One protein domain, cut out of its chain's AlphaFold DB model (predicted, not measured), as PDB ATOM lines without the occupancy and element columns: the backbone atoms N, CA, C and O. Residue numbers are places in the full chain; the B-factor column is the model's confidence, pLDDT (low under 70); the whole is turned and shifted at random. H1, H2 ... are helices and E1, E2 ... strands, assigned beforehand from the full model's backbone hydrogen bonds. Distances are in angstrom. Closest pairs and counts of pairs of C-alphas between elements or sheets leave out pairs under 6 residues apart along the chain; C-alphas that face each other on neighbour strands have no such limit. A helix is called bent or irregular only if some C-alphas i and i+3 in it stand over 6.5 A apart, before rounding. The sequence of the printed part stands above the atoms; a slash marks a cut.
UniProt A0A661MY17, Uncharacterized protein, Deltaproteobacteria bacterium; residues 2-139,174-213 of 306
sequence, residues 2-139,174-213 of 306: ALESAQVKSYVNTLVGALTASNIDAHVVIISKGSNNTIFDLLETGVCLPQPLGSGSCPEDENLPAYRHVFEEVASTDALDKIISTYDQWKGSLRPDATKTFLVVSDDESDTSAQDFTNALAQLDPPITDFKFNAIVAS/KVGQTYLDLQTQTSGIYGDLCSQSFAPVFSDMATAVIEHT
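Overview. This is residues 2 to 139 and 174 to 213 of the 306 residues of an uncharacterized protein of Deltaproteobacteria bacterium (UniProt A0A661MY17). A small parallel sheet, E3, E4 and E5, is covered by H6 on one face and H5 on the other; beyond E3, across a gap, a second small parallel sheet, E1 and E2, has H3 packed on it. H1 packs on H6 with residues 11 to 19, H2 and H4 pack together, and residues 32 to 66 form a long loop. The printed part has 178 residues, with six named helices and five named strands in the order H1 E1 E2 H2 H3 E3 H4 E4 H5 E5 H6; the class is mixed. It is compact and rounded, with a radius of gyration of the C-alphas of 15.3 A and spans of 41 by 37 by 32 A.

Arrangement. H1, residues 2 to 21, touches H6, residues 199 to 212, with residues 11 to 19 alone; the closest C-alphas, of Leu 15 and Phe 202, are 5.7 A apart. Their tilt of 35.3 degrees is only just steep, and they run the same way. E1, residues 28 to 31, and E2, residues 67 to 70, are parallel neighbours, with N 30 and O 68 at 2.9 A. H3, residues 87 to 93, comes closest to E2 at the C-alphas of Val 70 and Gln 89, 6.6 A. H3 is irregular, with C-alphas 89 and 92 7.3 A apart. H2, residues 79 to 85, touches H4, residues 114 to 122, at Leu 80 and Phe 117, whose C-alphas are 6.5 A apart, at a shallow tilt of 27 degrees. E3, residues 101 to 106, and E4, residues 132 to 137, are parallel, with N 134 and O 102 at 2.8 A; with H4 they form a strand-helix-strand unit, two parallel neighbours joined through a helix, its crossover right-handed. E5, residues 190 to 192, is parallel to E4, with N 191 and O 135 at 2.8 A. H5, residues 177 to 186, is over E4 at a height of 7.9 A over the sheet; H6, at 9.3 A, is on the opposite face, giving three layers, helices on both faces of a sheet. In H2, H4, H5 and H6 every O i to N i+4 pair is within hydrogen-bond range; in H1 13 of 16 are, and in H3 1 of 3, beside 2 of 4 O i to N i+3 pairs.

Along the chain. H1 begins at C-alpha 2, (39.718, 46.770, 131.436), and is 29.2 A long. E3 measures 16.5 A, E4 15.8 A and H5 14.2 A. H6 measures 20.0 A and ends at C-alpha 212, (31.565, 45.645, 99.684).

Size, cuts and confidence. The C-alphas farthest apart, of Ile 39 and Asp 97, are 43.7 A apart. Residues 140 to 173 are not printed; C-alphas 139 and 174 are 8.8 A apart across the cut. The link from E1 to E2, 35 residues, is long. Mean pLDDT of the printed part is 83.5; residues 2 to 10, 13, 16 to 23 and 34 to 46 are under 70.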
ATOM      1  N   ALA A   2      41.013  46.318 130.882       49.28
ATOM      2  CA  ALA A   2      39.718  46.770 131.436       49.28
ATOM      3  C   ALA A   2      39.063  47.939 130.665       49.28
ATOM      4  O   ALA A   2      37.870  47.904 130.356       49.28
ATOM      5  N   LEU A   3      39.863  48.946 130.293       53.78
ATOM      6  CA  LEU A   3      39.415  50.092 129.496       53.78
ATOM      7  C   LEU A   3      39.071  49.685 128.051       53.78
ATOM      8  O   LEU A   3      38.006  50.052 127.556       53.78
ATOM      9  N   GLU A   4      39.921  48.861 127.425       58.25
ATOM     10  CA  GLU A   4      39.717  48.350 126.061       58.25
ATOM     11  C   GLU A   4      38.385  47.611 125.934       58.25
ATOM     12  O   GLU A   4      37.582  47.932 125.066       58.25
ATOM     13  N   SER A   5      38.087  46.680 126.841       59.62
ATOM     14  CA  SER A   5      36.848  45.899 126.770       59.62
ATOM     15  C   SER A   5      35.577  46.756 126.899       59.62
ATOM     16  O   SER A   5      34.569  46.452 126.270       59.62
ATOM     17  N   ALA A   6      35.596  47.837 127.693       62.12
ATOM     18  CA  ALA A   6      34.438  48.704 127.889       62.12
ATOM     19  C   ALA A   6      34.165  49.529 126.627       62.12
ATOM     20  O   ALA A   6      33.014  49.692 126.218       62.12
ATOM     21  N   GLN A   7      35.232  50.002 125.980       63.50
ATOM     22  CA  GLN A   7      35.130  50.700 124.708       63.50
ATOM     23  C   GLN A   7      34.720  49.737 123.585       63.50
ATOM     24  O   GLN A   7      33.781  50.037 122.853       63.50
ATOM     25  N   VAL A   8      35.326  48.547 123.501       66.62
ATOM     26  CA  VAL A   8      34.946  47.494 122.541       66.62
ATOM     27  C   VAL A   8      33.464  47.126 122.690       66.62
ATOM     28  O   VAL A   8      32.744  47.153 121.697       66.62
ATOM     29  N   LYS A   9      32.957  46.910 123.915       67.25
ATOM     30  CA  LYS A   9      31.521  46.662 124.177       67.25
ATOM     31  C   LYS A   9      30.620  47.760 123.605       67.25
ATOM     32  O   LYS A   9      29.610  47.468 122.968       67.25
ATOM     33  N   SER A  10      30.978  49.028 123.825       65.31
ATOM     34  CA  SER A  10      30.184  50.170 123.354       65.31
ATOM     35  C   SER A  10      30.192  50.301 121.830       65.31
ATOM     36  O   SER A  10      29.185  50.695 121.234       65.31
ATOM     37  N   TYR A  11      31.323  50.008 121.192       70.88
ATOM     38  CA  TYR A  11      31.472  50.216 119.759       70.88
ATOM     39  C   TYR A  11      31.015  49.033 118.917       70.88
ATOM     40  O   TYR A  11      30.513  49.269 117.824       70.88
ATOM     41  N   VAL A  12      31.055  47.802 119.432       71.19
ATOM     42  CA  VAL A  12      30.450  46.660 118.732       71.19
ATOM     43  C   VAL A  12      28.944  46.871 118.557       71.19
ATOM     44  O   VAL A  12      28.450  46.742 117.443       71.19
ATOM     45  N   ASN A  13      28.212  47.310 119.588       68.56
ATOM     46  CA  ASN A  13      26.781  47.611 119.428       68.56
ATOM     47  C   ASN A  13      26.516  48.774 118.459       68.56
ATOM     48  O   ASN A  13      25.482  48.796 117.797       68.56
ATOM     49  N   THR A  14      27.449  49.724 118.352       70.56
ATOM     50  CA  THR A  14      27.356  50.830 117.388       70.56
ATOM     51  C   THR A  14      27.591  50.339 115.957       70.56
ATOM     52  O   THR A  14      26.811  50.674 115.072       70.56
ATOM     53  N   LEU A  15      28.619  49.510 115.741       72.25
ATOM     54  CA  LEU A  15      28.901  48.851 114.462       72.25
ATOM     55  C   LEU A  15      27.690  48.040 114.004       72.25
ATOM     56  O   LEU A  15      27.209  48.209 112.893       72.25
ATOM     57  N   VAL A  16      27.165  47.197 114.886       69.06
ATOM     58  CA  VAL A  16      26.033  46.319 114.581       69.06
ATOM     59  C   VAL A  16      24.777  47.131 114.313       69.06
ATOM     60  O   VAL A  16      24.088  46.876 113.331       69.06
ATOM     61  N   GLY A  17      24.522  48.167 115.117       69.00
ATOM     62  CA  GLY A  17      23.436  49.106 114.866       69.00
ATOM     63  C   GLY A  17      23.542  49.776 113.493       69.00
ATOM     64  O   GLY A  17      22.524  49.916 112.820       69.00
ATOM     65  N   ALA A  18      24.751  50.140 113.051       69.19
ATOM     66  CA  ALA A  18      24.975  50.698 111.719       69.19
ATOM     67  C   ALA A  18      24.696  49.673 110.606       69.19
ATOM     68  O   ALA A  18      23.985  49.997 109.660       69.19
ATOM     69  N   LEU A  19      25.170  48.430 110.745       68.94
ATOM     70  CA  LEU A  19      24.923  47.365 109.764       68.94
ATOM     71  C   LEU A  19      23.425  47.044 109.633       68.94
ATOM     72  O   LEU A  19      22.895  47.001 108.524       68.94
ATOM     73  N   THR A  20      22.716  46.911 110.760       69.12
ATOM     74  CA  THR A  20      21.263  46.688 110.768       69.12
ATOM     75  C   THR A  20      20.500  47.879 110.185       69.12
ATOM     76  O   THR A  20      19.554  47.683 109.426       69.12
ATOM     77  N   ALA A  21      20.900  49.118 110.497       67.44
ATOM     78  CA  ALA A  21      20.270  50.316 109.936       67.44
ATOM     79  C   ALA A  21      20.454  50.429 108.413       67.44
ATOM     80  O   ALA A  21      19.609  51.018 107.743       67.44
ATOM     81  N   SER A  22      21.519  49.840 107.869       64.25
ATOM     82  CA  SER A  22      21.771  49.734 106.429       64.25
ATOM     83  C   SER A  22      21.105  48.522 105.774       64.25
ATOM     84  O   SER A  22      21.420  48.205 104.632       64.25
ATOM     85  N   ASN A  23      20.188  47.847 106.478       65.94
ATOM     86  CA  ASN A  23      19.471  46.661 106.007       65.94
ATOM     87  C   ASN A  23      20.403  45.517 105.567       65.94
ATOM     88  O   ASN A  23      20.051  44.701 104.714       65.94
ATOM     89  N   ILE A  24      21.603  45.466 106.152       73.25
ATOM     90  CA  ILE A  24      22.542  44.371 105.953       73.25
ATOM     91  C   ILE A  24      22.251  43.312 106.991       73.25
ATOM     92  O   ILE A  24      22.359  43.539 108.198       73.25
ATOM     93  N   ASP A  25      21.917  42.133 106.492       77.44
ATOM     94  CA  ASP A  25      21.829  40.945 107.311       77.44
ATOM     95  C   ASP A  25      23.247  40.482 107.664       77.44
ATOM     96  O   ASP A  25      23.982  39.985 106.807       77.44
ATOM     97  N   ALA A  26      23.663  40.702 108.908       83.31
ATOM     98  CA  ALA A  26      25.002  40.402 109.397       83.31
ATOM     99  C   ALA A  26      24.943  39.376 110.531       83.31
ATOM    100  O   ALA A  26      24.178  39.525 111.483       83.31
ATOM    101  N   HIS A  27      25.813  38.368 110.462       89.38
ATOM    102  CA  HIS A  27      26.086  37.477 111.584       89.38
ATOM    103  C   HIS A  27      27.369  37.928 112.278       89.38
ATOM    104  O   HIS A  27      28.406  38.099 111.635       89.38
ATOM    105  N   VAL A  28      27.306  38.102 113.594       88.62
ATOM    106  CA  VAL A  28      28.435  38.534 114.417       88.62
ATOM    107  C   VAL A  28      28.953  37.358 115.225       88.62
ATOM    108  O   VAL A  28      28.197  36.696 115.934       88.62
ATOM    109  N   VAL A  29      30.261  37.128 115.155       91.75
ATOM    110  CA  VAL A  29      30.963  36.173 116.013       91.75
ATOM    111  C   VAL A  29      31.922  36.952 116.902       91.75
ATOM    112  O   VAL A  29      32.755  37.704 116.399       91.75
ATOM    113  N   ILE A  30      31.834  36.750 118.215       88.75
ATOM    114  CA  ILE A  30      32.845  37.219 119.167       88.75
ATOM    115  C   ILE A  30      33.568  36.018 119.753       88.75
ATOM    116  O   ILE A  30      32.931  35.099 120.260       88.75
ATOM    117  N   ILE A  31      34.900  36.060 119.732       90.81
ATOM    118  CA  ILE A  31      35.768  35.135 120.463       90.81
ATOM    119  C   ILE A  31      36.371  35.928 121.613       90.81
ATOM    120  O   ILE A  31      37.214  36.798 121.403       90.81
ATOM    121  N   SER A  32      35.870  35.698 122.820       85.56
ATOM    122  CA  SER A  32      36.404  36.338 124.018       85.56
ATOM    123  C   SER A  32      35.927  35.626 125.274       85.56
ATOM    124  O   SER A  32      34.868  34.992 125.295       85.56
ATOM    125  N   LYS A  33      36.674  35.795 126.366       79.94
ATOM    126  CA  LYS A  33      36.214  35.416 127.699       79.94
ATOM    127  C   LYS A  33      34.933  36.193 128.030       79.94
ATOM    128  O   LYS A  33      34.823  37.379 127.726       79.94
ATOM    129  N   GLY A  34      33.972  35.536 128.676       66.38
ATOM    130  CA  GLY A  34      32.789  36.193 129.236       66.38
ATOM    131  C   GLY A  34      33.069  36.790 130.619       66.38
ATOM    132  O   GLY A  34      33.929  36.296 131.341       66.38
ATOM    133  N   SER A  35      32.331  37.835 131.002       64.75
ATOM    134  CA  SER A  35      32.372  38.402 132.359       64.75
ATOM    135  C   SER A  35      31.490  37.555 133.291       64.75
ATOM    136  O   SER A  35      30.287  37.446 133.068       64.75
ATOM    137  N   ASN A  36      32.066  36.909 134.308       57.06
ATOM    138  CA  ASN A  36      31.342  36.059 135.263       57.06
ATOM    139  C   ASN A  36      30.983  36.741 136.605       57.06
ATOM    140  O   ASN A  36      30.602  36.051 137.552       57.06
ATOM    141  N   ASN A  37      31.075  38.075 136.702       53.09
ATOM    142  CA  ASN A  37      30.719  38.882 137.881       53.09
ATOM    143  C   ASN A  37      31.407  38.432 139.190       53.09
ATOM    144  O   ASN A  37      30.887  38.648 140.289       53.09
ATOM    145  N   THR A  38      32.578  37.795 139.110       49.50
ATOM    146  CA  THR A  38      33.389  37.484 140.296       49.50
ATOM    147  C   THR A  38      34.221  38.700 140.726       49.50
ATOM    148  O   THR A  38      34.444  39.627 139.958       49.50
ATOM    149  N   ILE A  39      34.716  38.728 141.970       43.66
ATOM    150  CA  ILE A  39      35.531  39.854 142.479       43.66
ATOM    151  C   ILE A  39      36.808  40.070 141.635       43.66
ATOM    152  O   ILE A  39      37.287  41.196 141.534       43.66
ATOM    153  N   PHE A  40      37.330  39.015 140.997       37.91
ATOM    154  CA  PHE A  40      38.457  39.088 140.056       37.91
ATOM    155  C   PHE A  40      38.056  39.605 138.658       37.91
ATOM    156  O   PHE A  40      38.876  40.194 137.963       37.91
ATOM    157  N   ASP A  41      36.786  39.478 138.285       44.66
ATOM    158  CA  ASP A  41      36.196  39.929 137.013       44.66
ATOM    159  C   ASP A  41      35.983  41.460 136.958       44.66
ATOM    160  O   ASP A  41      35.799  42.051 135.898       44.66
ATOM    161  N   LEU A  42      36.086  42.144 138.107       41.00
ATOM    162  CA  LEU A  42      36.179  43.612 138.180       41.00
ATOM    163  C   LEU A  42      37.523  44.151 137.648       41.00
ATOM    164  O   LEU A  42      37.673  45.364 137.494       41.00
ATOM    165  N   LEU A  43      38.497  43.264 137.413       38.69
ATOM    166  CA  LEU A  43      39.838  43.575 136.909       38.69
ATOM    167  C   LEU A  43      40.102  42.970 135.516       38.69
ATOM    168  O   LEU A  43      40.896  43.528 134.762       38.69
ATOM    169  N   GLU A  44      39.415  41.878 135.162       49.50
ATOM    170  CA  GLU A  44      39.422  41.238 133.842       49.50
ATOM    171  C   GLU A  44      38.012  41.233 133.265       49.50
ATOM    172  O   GLU A  44      37.153  40.448 133.645       49.50
ATOM    173  N   THR A  45      37.755  42.131 132.337       55.47
ATOM    174  CA  THR A  45      36.424  42.352 131.789       55.47
ATOM    175  C   THR A  45      36.266  41.573 130.493       55.47
ATOM    176  O   THR A  45      36.615  42.046 129.412       55.47
ATOM    177  N   GLY A  46      35.677  40.384 130.594       63.53
ATOM    178  CA  GLY A  46      35.157  39.689 129.419       63.53
ATOM    179  C   GLY A  46      34.157  40.549 128.629       63.53
ATOM    180  O   GLY A  46      33.551  41.475 129.188       63.53
ATOM    181  N   VAL A  47      33.980  40.284 127.333       75.31
ATOM    182  CA  VAL A  47      33.080  41.061 126.459       75.31
ATOM    183  C   VAL A  47      31.700  40.409 126.458       75.31
ATOM    184  O   VAL A  47      31.570  39.290 126.001       75.31
ATOM    185  N   CYS A  48      30.680  41.102 126.970       78.56
ATOM    186  CA  CYS A  48      29.271  40.731 126.797       78.56
ATOM    187  C   CYS A  48      28.583  41.916 126.118       78.56
ATOM    188  O   CYS A  48      28.769  43.061 126.554       78.56
ATOM    189  N   LEU A  49      27.823  41.661 125.062       78.44
ATOM    190  CA  LEU A  49      27.138  42.680 124.284       78.44
ATOM    191  C   LEU A  49      25.744  42.934 124.852       78.44
ATOM    192  O   LEU A  49      24.960  42.001 124.987       78.44
ATOM    193  N   PRO A  50      25.376  44.184 125.173       75.94
ATOM    194  CA  PRO A  50      24.008  44.466 125.570       75.94
ATOM    195  C   PRO A  50      23.033  44.283 124.398       75.94
ATOM    196  O   PRO A  50      23.421  44.221 123.229       75.94
ATOM    197  N   GLN A  51      21.742  44.288 124.725       80.44
ATOM    198  CA  GLN A  51      20.651  44.336 123.748       80.44
ATOM    199  C   GLN A  51      20.854  45.472 122.714       80.44
ATOM    200  O   GLN A  51      21.405  46.522 123.066       80.44
ATOM    201  N   PRO A  52      20.391  45.307 121.456       75.50
ATOM    202  CA  PRO A  52      19.560  44.201 120.965       75.50
ATOM    203  C   PRO A  52      20.342  42.966 120.494       75.50
ATOM    204  O   PRO A  52      19.728  41.925 120.284       75.50
ATOM    205  N   LEU A  53      21.665  43.063 120.307       77.88
ATOM    206  CA  LEU A  53      22.431  41.966 119.717       77.88
ATOM    207  C   LEU A  53      22.649  40.813 120.705       77.88
ATOM    208  O   LEU A  53      22.379  39.666 120.363       77.88
ATOM    209  N   GLY A  54      23.100  41.125 121.922       82.06
ATOM    210  CA  GLY A  54      23.301  40.154 122.999       82.06
ATOM    211  C   GLY A  54      22.336  40.353 124.170       82.06
ATOM    212  O   GLY A  54      21.518  41.277 124.197       82.06
ATOM    213  N   SER A  55      22.413  39.479 125.169       82.50
ATOM    214  CA  SER A  55      21.668  39.593 126.429       82.50
ATOM    215  C   SER A  55      22.333  40.574 127.403       82.50
ATOM    216  O   SER A  55      21.695  41.063 128.340       82.50
ATOM    217  N   GLY A  56      23.618  40.872 127.193       78.25
ATOM    218  CA  GLY A  56      24.467  41.641 128.101       78.25
ATOM    219  C   GLY A  56      24.910  40.847 129.329       78.25
ATOM    220  O   GLY A  56      25.553  41.414 130.211       78.25
ATOM    221  N   SER A  57      24.568  39.556 129.402       80.06
ATOM    222  CA  SER A  57      24.810  38.686 130.554       80.06
ATOM    223  C   SER A  57      25.559  37.425 130.125       80.06
ATOM    224  O   SER A  57      24.968  36.491 129.595       80.06
ATOM    225  N   CYS A  58      26.862  37.367 130.392       76.25
ATOM    226  CA  CYS A  58      27.653  36.163 130.144       76.25
ATOM    227  C   CYS A  58      27.442  35.093 131.244       76.25
ATOM    228  O   CYS A  58      27.151  35.443 132.391       76.25
ATOM    229  N   PRO A  59      27.636  33.791 130.940       73.81
ATOM    230  CA  PRO A  59      28.013  33.226 129.642       73.81
ATOM    231  C   PRO A  59      26.820  32.957 128.703       73.81
ATOM    232  O   PRO A  59      26.979  32.329 127.670       73.81
ATOM    233  N   GLU A  60      25.611  33.403 129.035       78.62
ATOM    234  CA  GLU A  60      24.422  33.220 128.187       78.62
ATOM    235  C   GLU A  60      24.191  34.457 127.296       78.62
ATOM    236  O   GLU A  60      23.080  34.976 127.167       78.62
ATOM    237  N   ASP A  61      25.276  34.970 126.708       83.19
ATOM    238  CA  ASP A  61      25.268  36.136 125.823       83.19
ATOM    239  C   ASP A  61      25.331  35.685 124.359       83.19
ATOM    240  O   ASP A  61      26.373  35.734 123.722       83.19
ATOM    241  N   GLU A  62      24.213  35.175 123.838       85.62
ATOM    242  CA  GLU A  62      24.099  34.664 122.468       85.62
ATOM    243  C   GLU A  62      22.696  34.943 121.903       85.62
ATOM    244  O   GLU A  62      21.709  34.942 122.644       85.62
ATOM    245  N   ASN A  63      22.594  35.173 120.590       88.81
ATOM    246  CA  ASN A  63      21.325  35.349 119.882       88.81
ATOM    247  C   ASN A  63      21.431  34.794 118.453       88.81
ATOM    248  O   ASN A  63      21.557  35.540 117.479       88.81
ATOM    249  N   LEU A  64      21.456  33.466 118.327       89.00
ATOM    250  CA  LEU A  64      21.600  32.807 117.030       89.00
ATOM    251  C   LEU A  64      20.382  33.045 116.116       89.00
ATOM    252  O   LEU A  64      19.248  33.022 116.597       89.00
ATOM    253  N   PRO A  65      20.596  33.183 114.794       87.94
ATOM    254  CA  PRO A  65      21.890  33.097 114.099       87.94
ATOM    255  C   PRO A  65      22.682  34.420 114.070       87.94
ATOM    256  O   PRO A  65      23.867  34.403 113.743       87.94
ATOM    257  N   ALA A  66      22.056  35.539 114.445       84.38
ATOM    258  CA  ALA A  66      22.612  36.887 114.313       84.38
ATOM    259  C   ALA A  66      23.868  37.134 115.169       84.38
ATOM    260  O   ALA A  66      24.739  37.909 114.777       84.38
ATOM    261  N   TYR A  67      23.982  36.481 116.325       89.00
ATOM    262  CA  TYR A  67      25.111  36.633 117.235       89.00
ATOM    263  C   TYR A  67      25.516  35.311 117.880       89.00
ATOM    264  O   TYR A  67      24.702  34.649 118.525       89.00
ATOM    265  N   ARG A  68      26.799  34.973 117.731       92.00
ATOM    266  CA  ARG A  68      27.490  33.838 118.343       92.00
ATOM    267  C   ARG A  68      28.598  34.347 119.254       92.00
ATOM    268  O   ARG A  68      29.496  35.058 118.798       92.00
ATOM    269  N   HIS A  69      28.596  33.913 120.510       89.50
ATOM    270  CA  HIS A  69      29.701  34.168 121.433       89.50
ATOM    271  C   HIS A  69      30.454  32.868 121.717       89.50
ATOM    272  O   HIS A  69      29.939  31.931 122.318       89.50
ATOM    273  N   VAL A  70      31.697  32.812 121.252       91.19
ATOM    274  CA  VAL A  70      32.665  31.762 121.563       91.19
ATOM    275  C   VAL A  70      33.401  32.157 122.847       91.19
ATOM    276  O   VAL A  70      34.230  33.072 122.841       91.19
ATOM    277  N   PHE A  71      33.082  31.478 123.951       87.75
ATOM    278  CA  PHE A  71      33.626  31.744 125.290       87.75
ATOM    279  C   PHE A  71      35.053  31.218 125.462       87.75
ATOM    280  O   PHE A  71      35.299  30.262 126.193       87.75
ATOM    281  N   GLU A  72      36.001  31.868 124.798       88.00
ATOM    282  CA  GLU A  72      37.415  31.503 124.801       88.00
ATOM    283  C   GLU A  72      38.272  32.704 125.179       88.00
ATOM    284  O   GLU A  72      38.105  33.803 124.652       88.00
ATOM    285  N   GLU A  73      39.204  32.500 126.104       85.44
ATOM    286  CA  GLU A  73      40.189  33.525 126.428       85.44
ATOM    287  C   GLU A  73      41.134  33.712 125.241       85.44
ATOM    288  O   GLU A  73      41.722  32.741 124.757       85.44
ATOM    289  N   VAL A  74      41.236  34.960 124.784       86.50
ATOM    290  CA  VAL A  74      42.256  35.421 123.845       86.50
ATOM    291  C   VAL A  74      43.329  36.085 124.689       86.50
ATOM    292  O   VAL A  74      43.072  37.095 125.346       86.50
ATOM    293  N   ALA A  75      44.492  35.455 124.736       84.62
ATOM    294  CA  ALA A  75      45.652  35.949 125.445       84.62
ATOM    295  C   ALA A  75      46.466  36.899 124.549       84.62
ATOM    296  O   ALA A  75      46.144  37.142 123.390       84.62
ATOM    297  N   SER A  76      47.548  37.428 125.121       84.44
ATOM    298  CA  SER A  76      48.465  38.415 124.529       84.44
ATOM    299  C   SER A  76      48.742  38.201 123.026       84.44
ATOM    300  O   SER A  76      48.428  39.071 122.217       84.44
ATOM    301  N   THR A  77      49.249  37.029 122.626       91.69
ATOM    302  CA  THR A  77      49.793  36.798 121.271       91.69
ATOM    303  C   THR A  77      48.998  35.805 120.410       91.69
ATOM    304  O   THR A  77      49.355  35.568 119.251       91.69
ATOM    305  N   ASP A  78      47.910  35.225 120.933       94.06
ATOM    306  CA  ASP A  78      47.268  34.026 120.367       94.06
ATOM    307  C   ASP A  78      45.965  34.294 119.588       94.06
ATOM    308  O   ASP A  78      45.280  33.352 119.190       94.06
ATOM    309  N   ALA A  79      45.613  35.556 119.309       94.38
ATOM    310  CA  ALA A  79      44.335  35.902 118.677       94.38
ATOM    311  C   ALA A  79      44.092  35.188 117.333       94.38
ATOM    312  O   ALA A  79      42.996  34.676 117.093       94.38
ATOM    313  N   LEU A  80      45.109  35.105 116.466       97.88
ATOM    314  CA  LEU A  80      44.997  34.394 115.184       97.88
ATOM    315  C   LEU A  80      44.818  32.884 115.384       97.88
ATOM    316  O   LEU A  80      43.985  32.268 114.719       97.88
ATOM    317  N   ASP A  81      45.526  32.298 116.350       97.19
ATOM    318  CA  ASP A  81      45.387  30.879 116.693       97.19
ATOM    319  C   ASP A  81      44.013  30.577 117.274       97.19
ATOM    320  O   ASP A  81      43.427  29.530 116.991       97.19
ATOM    321  N   LYS A  82      43.458  31.499 118.062       96.50
ATOM    322  CA  LYS A  82      42.110  31.387 118.620       96.50
ATOM    323  C   LYS A  82      41.046  31.444 117.542       96.50
ATOM    324  O   LYS A  82      40.112  30.649 117.609       96.50
ATOM    325  N   ILE A  83      41.200  32.275 116.510       97.50
ATOM    326  CA  ILE A  83      40.298  32.252 115.348       97.50
ATOM    327  C   ILE A  83      40.281  30.849 114.722       97.50
ATOM    328  O   ILE A  83      39.210  30.267 114.560       97.50
ATOM    329  N   ILE A  84      41.452  30.270 114.437       98.19
ATOM    330  CA  ILE A  84      41.553  28.963 113.768       98.19
ATOM    331  C   ILE A  84      41.097  27.811 114.672       98.19
ATOM    332  O   ILE A  84      40.251  27.006 114.283       98.19
ATOM    333  N   SER A  85      41.633  27.718 115.887       97.62
ATOM    334  CA  SER A  85      41.380  26.600 116.808       97.62
ATOM    335  C   SER A  85      39.928  26.517 117.277       97.62
ATOM    336  O   SER A  85      39.461  25.439 117.641       97.62
ATOM    337  N   THR A  86      39.195  27.630 117.234       97.62
ATOM    338  CA  THR A  86      37.780  27.677 117.615       97.62
ATOM    339  C   THR A  86      36.825  27.566 116.430       97.62
ATOM    340  O   THR A  86      35.616  27.646 116.640       97.62
ATOM    341  N   TYR A  87      37.321  27.332 115.208       97.81
ATOM    342  CA  TYR A  87      36.511  27.291 113.984       97.81
ATOM    343  C   TYR A  87      35.246  26.441 114.101       97.81
ATOM    344  O   TYR A  87      34.157  26.894 113.755       97.81
ATOM    345  N   ASP A  88      35.350  25.238 114.667       97.56
ATOM    346  CA  ASP A  88      34.200  24.347 114.846       97.56
ATOM    347  C   ASP A  88      33.084  24.945 115.716       97.56
ATOM    348  O   ASP A  88      31.921  24.563 115.575       97.56
ATOM    349  N   GLN A  89      33.415  25.904 116.584       96.00
ATOM    350  CA  GLN A  89      32.457  26.592 117.440       96.00
ATOM    351  C   GLN A  89      31.697  27.695 116.695       96.00
ATOM    352  O   GLN A  89      30.550  27.955 117.051       96.00
ATOM    353  N   TRP A  90      32.273  28.326 115.667       95.19
ATOM    354  CA  TRP A  90      31.653  29.462 114.967       95.19
ATOM    355  C   TRP A  90      31.339  29.227 113.488       95.19
ATOM    356  O   TRP A  90      30.594  30.010 112.901       95.19
ATOM    357  N   LYS A  91      31.799  28.124 112.884       95.75
ATOM    358  CA  LYS A  91      31.526  27.805 111.472       95.75
ATOM    359  C   LYS A  91      30.036  27.729 111.133       95.75
ATOM    360  O   LYS A  91      29.652  28.052 110.019       95.75
ATOM    361  N   GLY A  92      29.190  27.356 112.100       93.62
ATOM    362  CA  GLY A  92      27.733  27.316 111.929       93.62
ATOM    363  C   GLY A  92      27.082  28.693 111.750       93.62
ATOM    364  O   GLY A  92      25.964  28.769 111.256       93.62
ATOM    365  N   SER A  93      27.776  29.770 112.119       93.75
ATOM    366  CA  SER A  93      27.332  31.148 111.882       93.75
ATOM    367  C   SER A  93      27.756  31.672 110.509       93.75
ATOM    368  O   SER A  93      27.307  32.742 110.104       93.75
ATOM    369  N   LEU A  94      28.617  30.954 109.779       91.81
ATOM    370  CA  LEU A  94      29.054  31.370 108.452       91.81
ATOM    371  C   LEU A  94      28.007  31.049 107.396       91.81
ATOM    372  O   LEU A  94      27.389  29.987 107.407       91.81
ATOM    373  N   ARG A  95      27.893  31.948 106.420       88.06
ATOM    374  CA  ARG A  95      27.127  31.714 105.197       88.06
ATOM    375  C   ARG A  95      28.074  31.572 104.006       88.06
ATOM    376  O   ARG A  95      29.025  32.361 103.908       88.06
ATOM    377  N   PRO A  96      27.842  30.601 103.104       82.56
ATOM    378  CA  PRO A  96      28.692  30.389 101.934       82.56
ATOM    379  C   PRO A  96      28.888  31.662 101.106       82.56
ATOM    380  O   PRO A  96      30.032  32.026 100.841       82.56
ATOM    381  N   ASP A  97      27.808  32.400 100.847       77.88
ATOM    382  CA  ASP A  97      27.811  33.560  99.941       77.88
ATOM    383  C   ASP A  97      28.051  34.909 100.640       77.88
ATOM    384  O   ASP A  97      28.144  35.944  99.986       77.88
ATOM    385  N   ALA A  98      28.174  34.927 101.972       84.44
ATOM    386  CA  ALA A  98      28.451  36.162 102.701       84.44
ATOM    387  C   ALA A  98      29.914  36.590 102.536       84.44
ATOM    388  O   ALA A  98      30.812  35.750 102.473       84.44
ATOM    389  N   THR A  99      30.180  37.891 102.556       87.12
ATOM    390  CA  THR A  99      31.541  38.398 102.757       87.12
ATOM    391  C   THR A  99      32.023  38.029 104.165       87.12
ATOM    392  O   THR A  99      31.235  37.943 105.111       87.12
ATOM    393  N   LYS A 100      33.322  37.745 104.317       91.94
ATOM    394  CA  LYS A 100      33.927  37.414 105.615       91.94
ATOM    395  C   LYS A 100      34.842  38.552 106.032       91.94
ATOM    396  O   LYS A 100      35.733  38.943 105.282       91.94
ATOM    397  N   THR A 101      34.635  39.061 107.239       92.50
ATOM    398  CA  THR A 101      35.385  40.199 107.769       92.50
ATOM    399  C   THR A 101      35.862  39.873 109.174       92.50
ATOM    400  O   THR A 101      35.054  39.632 110.065       92.50
ATOM    401  N   PHE A 102      37.176  39.883 109.374       94.81
ATOM    402  CA  PHE A 102      37.806  39.717 110.678       94.81
ATOM    403  C   PHE A 102      38.154  41.081 111.275       94.81
ATOM    404  O   PHE A 102      38.491  42.026 110.557       94.81
ATOM    405  N   LEU A 103      38.090  41.174 112.600       92.31
ATOM    406  CA  LEU A 103      38.623  42.283 113.382       92.31
ATOM    407  C   LEU A 103      39.413  41.699 114.546       92.31
ATOM    408  O   LEU A 103      38.852  40.954 115.348       92.31
ATOM    409  N   VAL A 104      40.682  42.082 114.667       92.56
ATOM    410  CA  VAL A 104      41.465  41.838 115.883       92.56
ATOM    411  C   VAL A 104      41.734  43.159 116.590       92.56
ATOM    412  O   VAL A 104      42.124  44.144 115.963       92.56
ATOM    413  N   VAL A 105      41.520  43.162 117.905       88.12
ATOM    414  CA  VAL A 105      41.914  44.241 118.812       88.12
ATOM    415  C   VAL A 105      42.996  43.680 119.725       88.12
ATOM    416  O   VAL A 105      42.719  42.741 120.468       88.12
ATOM    417  N   SER A 106      44.218  44.203 119.645       88.50
ATOM    418  CA  SER A 106      45.351  43.697 120.430       88.50
ATOM    419  C   SER A 106      46.341  44.814 120.754       88.50
ATOM    420  O   SER A 106      46.638  45.666 119.914       88.50
ATOM    421  N   ASP A 107      46.849  44.808 121.981       85.88
ATOM    422  CA  ASP A 107      47.952  45.644 122.462       85.88
ATOM    423  C   ASP A 107      49.334  45.001 122.240       85.88
ATOM    424  O   ASP A 107      50.360  45.556 122.653       85.88
ATOM    425  N   ASP A 108      49.348  43.855 121.559       90.00
ATOM    426  CA  ASP A 108      50.485  42.969 121.376       90.00
ATOM    427  C   ASP A 108      50.670  42.515 119.916       90.00
ATOM    428  O   ASP A 108      49.930  42.881 119.001       90.00
ATOM    429  N   GLU A 109      51.724  41.730 119.698       93.88
ATOM    430  CA  GLU A 109      52.044  41.086 118.420       93.88
ATOM    431  C   GLU A 109      51.536  39.637 118.394       93.88
ATOM    432  O   GLU A 109      51.471  38.989 119.432       93.88
ATOM    433  N   SER A 110      51.203  39.107 117.214       96.12
ATOM    434  CA  SER A 110      50.841  37.698 117.055       96.12
ATOM    435  C   SER A 110      52.064  36.779 117.020       96.12
ATOM    436  O   SER A 110      53.069  37.088 116.380       96.12
ATOM    437  N   ASP A 111      51.950  35.601 117.639       96.81
ATOM    438  CA  ASP A 111      52.929  34.515 117.468       96.81
ATOM    439  C   ASP A 111      52.771  33.784 116.120       96.81
ATOM    440  O   ASP A 111      53.707  33.132 115.648       96.81
ATOM    441  N   THR A 112      51.607  33.917 115.480       97.50
ATOM    442  CA  THR A 112      51.290  33.302 114.188       97.50
ATOM    443  C   THR A 112      51.453  34.313 113.073       97.50
ATOM    444  O   THR A 112      50.910  35.408 113.138       97.50
ATOM    445  N   SER A 113      52.187  33.950 112.020       98.12
ATOM    446  CA  SER A 113      52.442  34.857 110.900       98.12
ATOM    447  C   SER A 113      51.199  35.077 110.027       98.12
ATOM    448  O   SER A 113      50.319  34.220 109.929       98.12
ATOM    449  N   ALA A 114      51.162  36.197 109.297       97.88
ATOM    450  CA  ALA A 114      50.086  36.505 108.350       97.88
ATOM    451  C   ALA A 114      49.919  35.405 107.284       97.88
ATOM    452  O   ALA A 114      48.801  35.055 106.894       97.88
ATOM    453  N   GLN A 115      51.041  34.839 106.828       97.81
ATOM    454  CA  GLN A 115      51.048  33.765 105.841       97.81
ATOM    455  C   GLN A 115      50.488  32.467 106.427       97.81
ATOM    456  O   GLN A 115      49.659  31.824 105.784       97.81
ATOM    457  N   ASP A 116      50.908  32.091 107.634       98.50
ATOM    458  CA  ASP A 116      50.434  30.866 108.283       98.50
ATOM    459  C   ASP A 116      48.943  30.952 108.606       98.50
ATOM    460  O   ASP A 116      48.204  30.008 108.327       98.50
ATOM    461  N   PHE A 117      48.472  32.108 109.082       98.50
ATOM    462  CA  PHE A 117      47.051  32.358 109.313       98.50
ATOM    463  C   PHE A 117      46.224  32.231 108.026       98.50
ATOM    464  O   PHE A 117      45.221  31.519 107.992       98.50
ATOM    465  N   THR A 118      46.670  32.865 106.938       98.06
ATOM    466  CA  THR A 118      45.972  32.802 105.642       98.06
ATOM    467  C   THR A 118      45.950  31.374 105.085       98.06
ATOM    468  O   THR A 118      44.924  30.913 104.587       98.06
ATOM    469  N   ASN A 119      47.058  30.638 105.218       98.31
ATOM    470  CA  ASN A 119      47.128  29.230 104.829       98.31
ATOM    471  C   ASN A 119      46.182  28.358 105.663       98.31
ATOM    472  O   ASN A 119      45.556  27.453 105.115       98.31
ATOM    473  N   ALA A 120      46.071  28.625 106.967       98.38
ATOM    474  CA  ALA A 120      45.169  27.903 107.853       98.38
ATOM    475  C   ALA A 120      43.699  28.153 107.482       98.38
ATOM    476  O   ALA A 120      42.947  27.191 107.350       98.38
ATOM    477  N   LEU A 121      43.304  29.407 107.219       98.12
ATOM    478  CA  LEU A 121      41.951  29.749 106.757       98.12
ATOM    479  C   LEU A 121      41.573  29.031 105.449       98.12
ATOM    480  O   LEU A 121      40.459  28.521 105.314       98.12
ATOM    481  N   ALA A 122      42.513  28.938 104.505       97.56
ATOM    482  CA  ALA A 122      42.307  28.252 103.231       97.56
ATOM    483  C   ALA A 122      42.162  26.722 103.364       97.56
ATOM    484  O   ALA A 122      41.715  26.070 102.422       97.56
ATOM    485  N   GLN A 123      42.545  26.145 104.508       97.88
ATOM    486  CA  GLN A 123      42.431  24.712 104.804       97.88
ATOM    487  C   GLN A 123      41.183  24.350 105.623       97.88
ATOM    488  O   GLN A 123      40.955  23.168 105.881       97.88
ATOM    489  N   LEU A 124      40.387  25.340 106.039       97.38
ATOM    490  CA  LEU A 124      39.124  25.109 106.740       97.38
ATOM    491  C   LEU A 124      38.077  24.464 105.819       97.38
ATOM    492  O   LEU A 124      38.219  24.454 104.596       97.38
ATOM    493  N   ASP A 125      37.012  23.932 106.418       94.88
ATOM    494  CA  ASP A 125      35.880  23.339 105.703       94.88
ATOM    495  C   ASP A 125      34.545  23.958 106.173       94.88
ATOM    496  O   ASP A 125      34.075  23.615 107.269       94.88
ATOM    497  N   PRO A 126      33.928  24.860 105.378       93.94
ATOM    498  CA  PRO A 126      34.389  25.345 104.069       93.94
ATOM    499  C   PRO A 126      35.627  26.271 104.134       93.94
ATOM    500  O   PRO A 126      35.817  26.978 105.131       93.94
ATOM    501  N   PRO A 127      36.445  26.332 103.060       95.25
ATOM    502  CA  PRO A 127      37.649  27.160 103.025       95.25
ATOM    503  C   PRO A 127      37.303  28.650 102.991       95.25
ATOM    504  O   PRO A 127      36.381  29.076 102.293       95.25
ATOM    505  N   ILE A 128      38.082  29.460 103.710       95.62
ATOM    506  CA  ILE A 128      37.967  30.921 103.700       95.62
ATOM    507  C   ILE A 128      39.176  31.482 102.952       95.62
ATOM    508  O   ILE A 128      40.274  31.569 103.493       95.62
ATOM    509  N   THR A 129      38.974  31.841 101.685       93.31
ATOM    510  CA  THR A 129      40.035  32.386 100.817       93.31
ATOM    511  C   THR A 129      39.817  33.845 100.438       93.31
ATOM    512  O   THR A 129      40.765  34.502 100.022       93.31
ATOM    513  N   ASP A 130      38.588  34.342 100.571       91.44
ATOM    514  CA  ASP A 130      38.234  35.743 100.349       91.44
ATOM    515  C   ASP A 130      37.701  36.338 101.653       91.44
ATOM    516  O   ASP A 130      36.668  35.906 102.179       91.44
ATOM    517  N   PHE A 131      38.465  37.267 102.223       94.38
ATOM    518  CA  PHE A 131      38.131  37.930 103.474       94.38
ATOM    519  C   PHE A 131      38.774  39.315 103.572       94.38
ATOM    520  O   PHE A 131      39.812  39.601 102.972       94.38
ATOM    521  N   LYS A 132      38.171  40.167 104.399       94.88
ATOM    522  CA  LYS A 132      38.758  41.423 104.870       94.88
ATOM    523  C   LYS A 132      39.317  41.244 106.270       94.88
ATOM    524  O   LYS A 132      38.691  40.600 107.108       94.88
ATOM    525  N   PHE A 133      40.478  41.827 106.538       96.50
ATOM    526  CA  PHE A 133      41.092  41.810 107.858       96.50
ATOM    527  C   PHE A 133      41.254  43.236 108.373       96.50
ATOM    528  O   PHE A 133      41.955  44.044 107.777       96.50
ATOM    529  N   ASN A 134      40.604  43.548 109.483       94.56
ATOM    530  CA  ASN A 134      40.724  44.834 110.157       94.56
ATOM    531  C   ASN A 134      41.533  44.652 111.437       94.56
ATOM    532  O   ASN A 134      41.461  43.609 112.092       94.56
ATOM    533  N   ALA A 135      42.277  45.683 111.811       94.06
ATOM    534  CA  ALA A 135      43.157  45.635 112.967       94.06
ATOM    535  C   ALA A 135      43.030  46.920 113.781       94.06
ATOM    536  O   ALA A 135      43.253  48.011 113.258       94.06
ATOM    537  N   ILE A 136      42.712  46.785 115.067       90.75
ATOM    538  CA  ILE A 136      42.896  47.841 116.060       90.75
ATOM    539  C   ILE A 136      44.112  47.457 116.896       90.75
ATOM    540  O   ILE A 136      44.014  46.653 117.821       90.75
ATOM    541  N   VAL A 137      45.267  48.005 116.530       92.50
ATOM    542  CA  VAL A 137      46.561  47.676 117.142       92.50
ATOM    543  C   VAL A 137      47.362  48.940 117.402       92.50
ATOM    544  O   VAL A 137      47.050  50.011 116.883       92.50
ATOM    545  N   ALA A 138      48.371  48.847 118.258       90.12
ATOM    546  CA  ALA A 138      49.156  50.008 118.645       90.12
ATOM    547  C   ALA A 138      50.053  50.521 117.511       90.12
ATOM    548  O   ALA A 138      50.759  49.747 116.864       90.12
ATOM    549  N   SER A 139      50.108  51.846 117.344       85.88
ATOM    550  CA  SER A 139      51.047  52.512 116.428       85.88
ATOM    551  C   SER A 139      52.504  52.520 116.908       85.88
ATOM    552  O   SER A 139      53.403  52.899 116.158       85.88
ATOM    553  N   LYS A 174      53.440  45.789 122.484       89.25
ATOM    554  CA  LYS A 174      54.117  45.735 121.178       89.25
ATOM    555  C   LYS A 174      53.284  46.355 120.058       89.25
ATOM    556  O   LYS A 174      52.094  46.609 120.207       89.25
ATOM    557  N   VAL A 175      53.932  46.615 118.923       90.69
ATOM    558  CA  VAL A 175      53.234  46.905 117.667       90.69
ATOM    559  C   VAL A 175      52.723  45.582 117.113       90.69
ATOM    560  O   VAL A 175      53.480  44.622 117.031       90.69
ATOM    561  N   GLY A 176      51.454  45.550 116.718       92.31
ATOM    562  CA  GLY A 176      50.826  44.396 116.083       92.31
ATOM    563  C   GLY A 176      51.109  44.328 114.579       92.31
ATOM    564  O   GLY A 176      50.181  44.429 113.776       92.31
ATOM    565  N   GLN A 177      52.378  44.212 114.184       95.38
ATOM    566  CA  GLN A 177      52.826  44.242 112.791       95.38
ATOM    567  C   GLN A 177      52.183  43.140 111.949       95.38
ATOM    568  O   GLN A 177      51.772  43.419 110.825       95.38
ATOM    569  N   THR A 178      52.006  41.925 112.476       97.19
ATOM    570  CA  THR A 178      51.340  40.856 111.712       97.19
ATOM    571  C   THR A 178      49.901  41.222 111.349       97.19
ATOM    572  O   THR A 178      49.436  40.958 110.237       97.19
ATOM    573  N   TYR A 179      49.187  41.874 112.266       97.12
ATOM    574  CA  TYR A 179      47.823  42.333 112.024       97.12
ATOM    575  C   TYR A 179      47.782  43.472 110.996       97.12
ATOM    576  O   TYR A 179      46.874  43.506 110.166       97.12
ATOM    577  N   LEU A 180      48.779  44.366 111.003       96.31
ATOM    578  CA  LEU A 180      48.948  45.405 109.979       96.31
ATOM    579  C   LEU A 180      49.259  44.809 108.601       96.31
ATOM    580  O   LEU A 180      48.739  45.287 107.591       96.31
ATOM    581  N   ASP A 181      50.062  43.747 108.552       97.25
ATOM    582  CA  ASP A 181      50.377  43.038 107.314       97.25
ATOM    583  C   ASP A 181      49.115  42.395 106.723       97.25
ATOM    584  O   ASP A 181      48.846  42.570 105.534       97.25
ATOM    585  N   LEU A 182      48.300  41.714 107.541       97.94
ATOM    586  CA  LEU A 182      47.005  41.152 107.125       97.94
ATOM    587  C   LEU A 182      46.020  42.241 106.680       97.94
ATOM    588  O   LEU A 182      45.357  42.109 105.645       97.94
ATOM    589  N   GLN A 183      45.947  43.338 107.433       96.94
ATOM    590  CA  GLN A 183      45.109  44.483 107.090       96.94
ATOM    591  C   GLN A 183      45.517  45.088 105.745       96.94
ATOM    592  O   GLN A 183      44.660  45.327 104.894       96.94
ATOM    593  N   THR A 184      46.816  45.260 105.502       96.38
ATOM    594  CA  THR A 184      47.334  45.789 104.235       96.38
ATOM    595  C   THR A 184      47.078  44.822 103.077       96.38
ATOM    596  O   THR A 184      46.600  45.243 102.025       96.38
ATOM    597  N   GLN A 185      47.336  43.524 103.269       96.12
ATOM    598  CA  GLN A 185      47.126  42.489 102.247       96.12
ATOM    599  C   GLN A 185      45.666  42.390 101.798       96.12
ATOM    600  O   GLN A 185      45.396  42.178 100.618       96.12
ATOM    601  N   THR A 186      44.723  42.580 102.721       95.62
ATOM    602  CA  THR A 186      43.282  42.482 102.439       95.62
ATOM    603  C   THR A 186      42.625  43.831 102.144       95.62
ATOM    604  O   THR A 186      41.445  43.877 101.789       95.62
ATOM    605  N   SER A 187      43.376  44.935 102.244       94.19
ATOM    606  CA  SER A 187      42.846  46.305 102.182       94.19
ATOM    607  C   SER A 187      41.714  46.536 103.194       94.19
ATOM    608  O   SER A 187      40.661  47.059 102.837       94.19
ATOM    609  N   GLY A 188      41.895  46.071 104.431       93.62
ATOM    610  CA  GLY A 188      40.965  46.336 105.528       93.62
ATOM    611  C   GLY A 188      41.219  47.683 106.204       93.62
ATOM    612  O   GLY A 188      42.030  48.487 105.748       93.62
ATOM    613  N   ILE A 189      40.540  47.927 107.319       93.00
ATOM    614  CA  ILE A 189      40.628  49.163 108.096       93.00
ATOM    615  C   ILE A 189      41.621  48.999 109.251       93.00
ATOM    616  O   ILE A 189      41.611  47.998 109.972       93.00
ATOM    617  N   TYR A 190      42.472  50.009 109.432       93.94
ATOM    618  CA  TYR A 190      43.371  50.137 110.575       93.94
ATOM    619  C   TYR A 190      42.819  51.151 111.582       93.94
ATOM    620  O   TYR A 190      42.447  52.266 111.216       93.94
ATOM    621  N   GLY A 191      42.820  50.776 112.858       91.06
ATOM    622  CA  GLY A 191      42.580  51.666 113.984       91.06
ATOM    623  C   GLY A 191      43.788  51.731 114.908       91.06
ATOM    624  O   GLY A 191      44.308  50.701 115.326       91.06
ATOM    625  N   ASP A 192      44.208  52.938 115.281       90.44
ATOM    626  CA  ASP A 192      45.296  53.095 116.244       90.44
ATOM    627  C   ASP A 192      44.787  52.880 117.672       90.44
ATOM    628  O   ASP A 192      44.060  53.722 118.217       90.44
ATOM    629  N   LEU A 193      45.222  51.787 118.303       87.81
ATOM    630  CA  LEU A 193      44.931  51.497 119.704       87.81
ATOM    631  C   LEU A 193      45.393  52.632 120.621       87.81
ATOM    632  O   LEU A 193      44.673  53.009 121.544       87.81
ATOM    633  N   CYS A 194      46.540  53.247 120.342       87.94
ATOM    634  CA  CYS A 194      47.074  54.336 121.152       87.94
ATOM    635  C   CYS A 194      46.146  55.559 121.174       87.94
ATOM    636  O   CYS A 194      46.183  56.335 122.122       87.94
ATOM    637  N   SER A 195      45.295  55.752 120.163       85.69
ATOM    638  CA  SER A 195      44.347  56.872 120.135       85.69
ATOM    639  C   SER A 195      43.191  56.714 121.128       85.69
ATOM    640  O   SER A 195      42.561  57.709 121.490       85.69
ATOM    641  N   GLN A 196      42.891  55.472 121.539       75.56
ATOM    642  CA  GLN A 196      41.730  55.107 122.364       75.56
ATOM    643  C   GLN A 196      40.398  55.655 121.802       75.56
ATOM    644  O   GLN A 196      39.436  55.875 122.542       75.56
ATOM    645  N   SER A 197      40.350  55.894 120.485       80.25
ATOM    646  CA  SER A 197      39.228  56.480 119.755       80.25
ATOM    647  C   SER A 197      38.767  55.518 118.665       80.25
ATOM    648  O   SER A 197      39.152  55.641 117.503       80.25
ATOM    649  N   PHE A 198      37.912  54.564 119.034       78.75
ATOM    650  CA  PHE A 198      37.491  53.517 118.101       78.75
ATOM    651  C   PHE A 198      36.236  53.861 117.296       78.75
ATOM    652  O   PHE A 198      36.021  53.259 116.252       78.75
ATOM    653  N   ALA A 199      35.428  54.841 117.720       78.69
ATOM    654  CA  ALA A 199      34.183  55.193 117.021       78.69
ATOM    655  C   ALA A 199      34.366  55.417 115.503       78.69
ATOM    656  O   ALA A 199      33.602  54.832 114.736       78.69
ATOM    657  N   PRO A 200      35.372  56.199 115.050       81.75
ATOM    658  CA  PRO A 200      35.607  56.401 113.621       81.75
ATOM    659  C   PRO A 200      35.988  55.098 112.916       81.75
ATOM    660  O   PRO A 200      35.429  54.787 111.877       81.75
ATOM    661  N   VAL A 201      36.842  54.283 113.541       83.06
ATOM    662  CA  VAL A 201      37.297  52.996 112.991       83.06
ATOM    663  C   VAL A 201      36.120  52.046 112.775       83.06
ATOM    664  O   VAL A 201      35.980  51.465 111.706       83.06
ATOM    665  N   PHE A 202      35.235  51.920 113.766       81.06
ATOM    666  CA  PHE A 202      34.036  51.091 113.645       81.06
ATOM    667  C   PHE A 202      33.041  51.650 112.615       81.06
ATOM    668  O   PHE A 202      32.371  50.870 111.944       81.06
ATOM    669  N   SER A 203      32.964  52.972 112.437       82.31
ATOM    670  CA  SER A 203      32.163  53.590 111.368       82.31
ATOM    671  C   SER A 203      32.739  53.301 109.978       82.31
ATOM    672  O   SER A 203      31.988  52.988 109.053       82.31
ATOM    673  N   ASP A 204      34.060  53.375 109.828       85.75
ATOM    674  CA  ASP A 204      34.760  53.078 108.576       85.75
ATOM    675  C   ASP A 204      34.616  51.594 108.222       85.75
ATOM    676  O   ASP A 204      34.341  51.249 107.077       85.75
ATOM    677  N   MET A 205      34.707  50.710 109.220       83.88
ATOM    678  CA  MET A 205      34.430  49.285 109.056       83.88
ATOM    679  C   MET A 205      32.982  49.015 108.648       83.88
ATOM    680  O   MET A 205      32.759  48.217 107.742       83.88
ATOM    681  N   ALA A 206      32.003  49.664 109.292       82.19
ATOM    682  CA  ALA A 206      30.598  49.536 108.912       82.19
ATOM    683  C   ALA A 206      30.413  49.926 107.441       82.19
ATOM    684  O   ALA A 206      29.851  49.161 106.666       82.19
ATOM    685  N   THR A 207      30.972  51.075 107.054       82.94
ATOM    686  CA  THR A 207      30.925  51.595 105.682       82.94
ATOM    687  C   THR A 207      31.570  50.624 104.698       82.94
ATOM    688  O   THR A 207      30.950  50.273 103.703       82.94
ATOM    689  N   ALA A 208      32.763  50.113 105.005       83.12
ATOM    690  CA  ALA A 208      33.464  49.159 104.152       83.12
ATOM    691  C   ALA A 208      32.694  47.839 103.994       83.12
ATOM    692  O   ALA A 208      32.654  47.281 102.900       83.12
ATOM    693  N   VAL A 209      32.059  47.336 105.059       81.62
ATOM    694  CA  VAL A 209      31.184  46.158 104.965       81.62
ATOM    695  C   VAL A 209      29.971  46.470 104.095       81.62
ATOM    696  O   VAL A 209      29.612  45.640 103.266       81.62
ATOM    697  N   ILE A 210      29.372  47.653 104.231       77.25
ATOM    698  CA  ILE A 210      28.211  48.059 103.433       77.25
ATOM    699  C   ILE A 210      28.553  48.171 101.947       77.25
ATOM    700  O   ILE A 210      27.884  47.563 101.120       77.25
ATOM    701  N   GLU A 211      29.621  48.885 101.606       74.44
ATOM    702  CA  GLU A 211      30.019  49.136 100.216       74.44
ATOM    703  C   GLU A 211      30.535  47.882  99.494       74.44
ATOM    704  O   GLU A 211      30.528  47.827  98.262       74.44
ATOM    705  N   HIS A 212      31.003  46.877 100.240       71.19
ATOM    706  CA  HIS A 212      31.565  45.645  99.684       71.19
ATOM    707  C   HIS A 212      30.678  44.412  99.860       71.19
ATOM    708  O   HIS A 212      31.079  43.329  99.436       71.19
ATOM    709  N   THR A 213      29.489  44.545 100.453       74.50
ATOM    710  CA  THR A 213      28.520  43.447 100.521       74.50
ATOM    711  C   THR A 213      27.578  43.543  99.324       74.50
ATOM    712  O   THR A 213      26.785  44.482  99.257       74.50
TER     713      THR A 213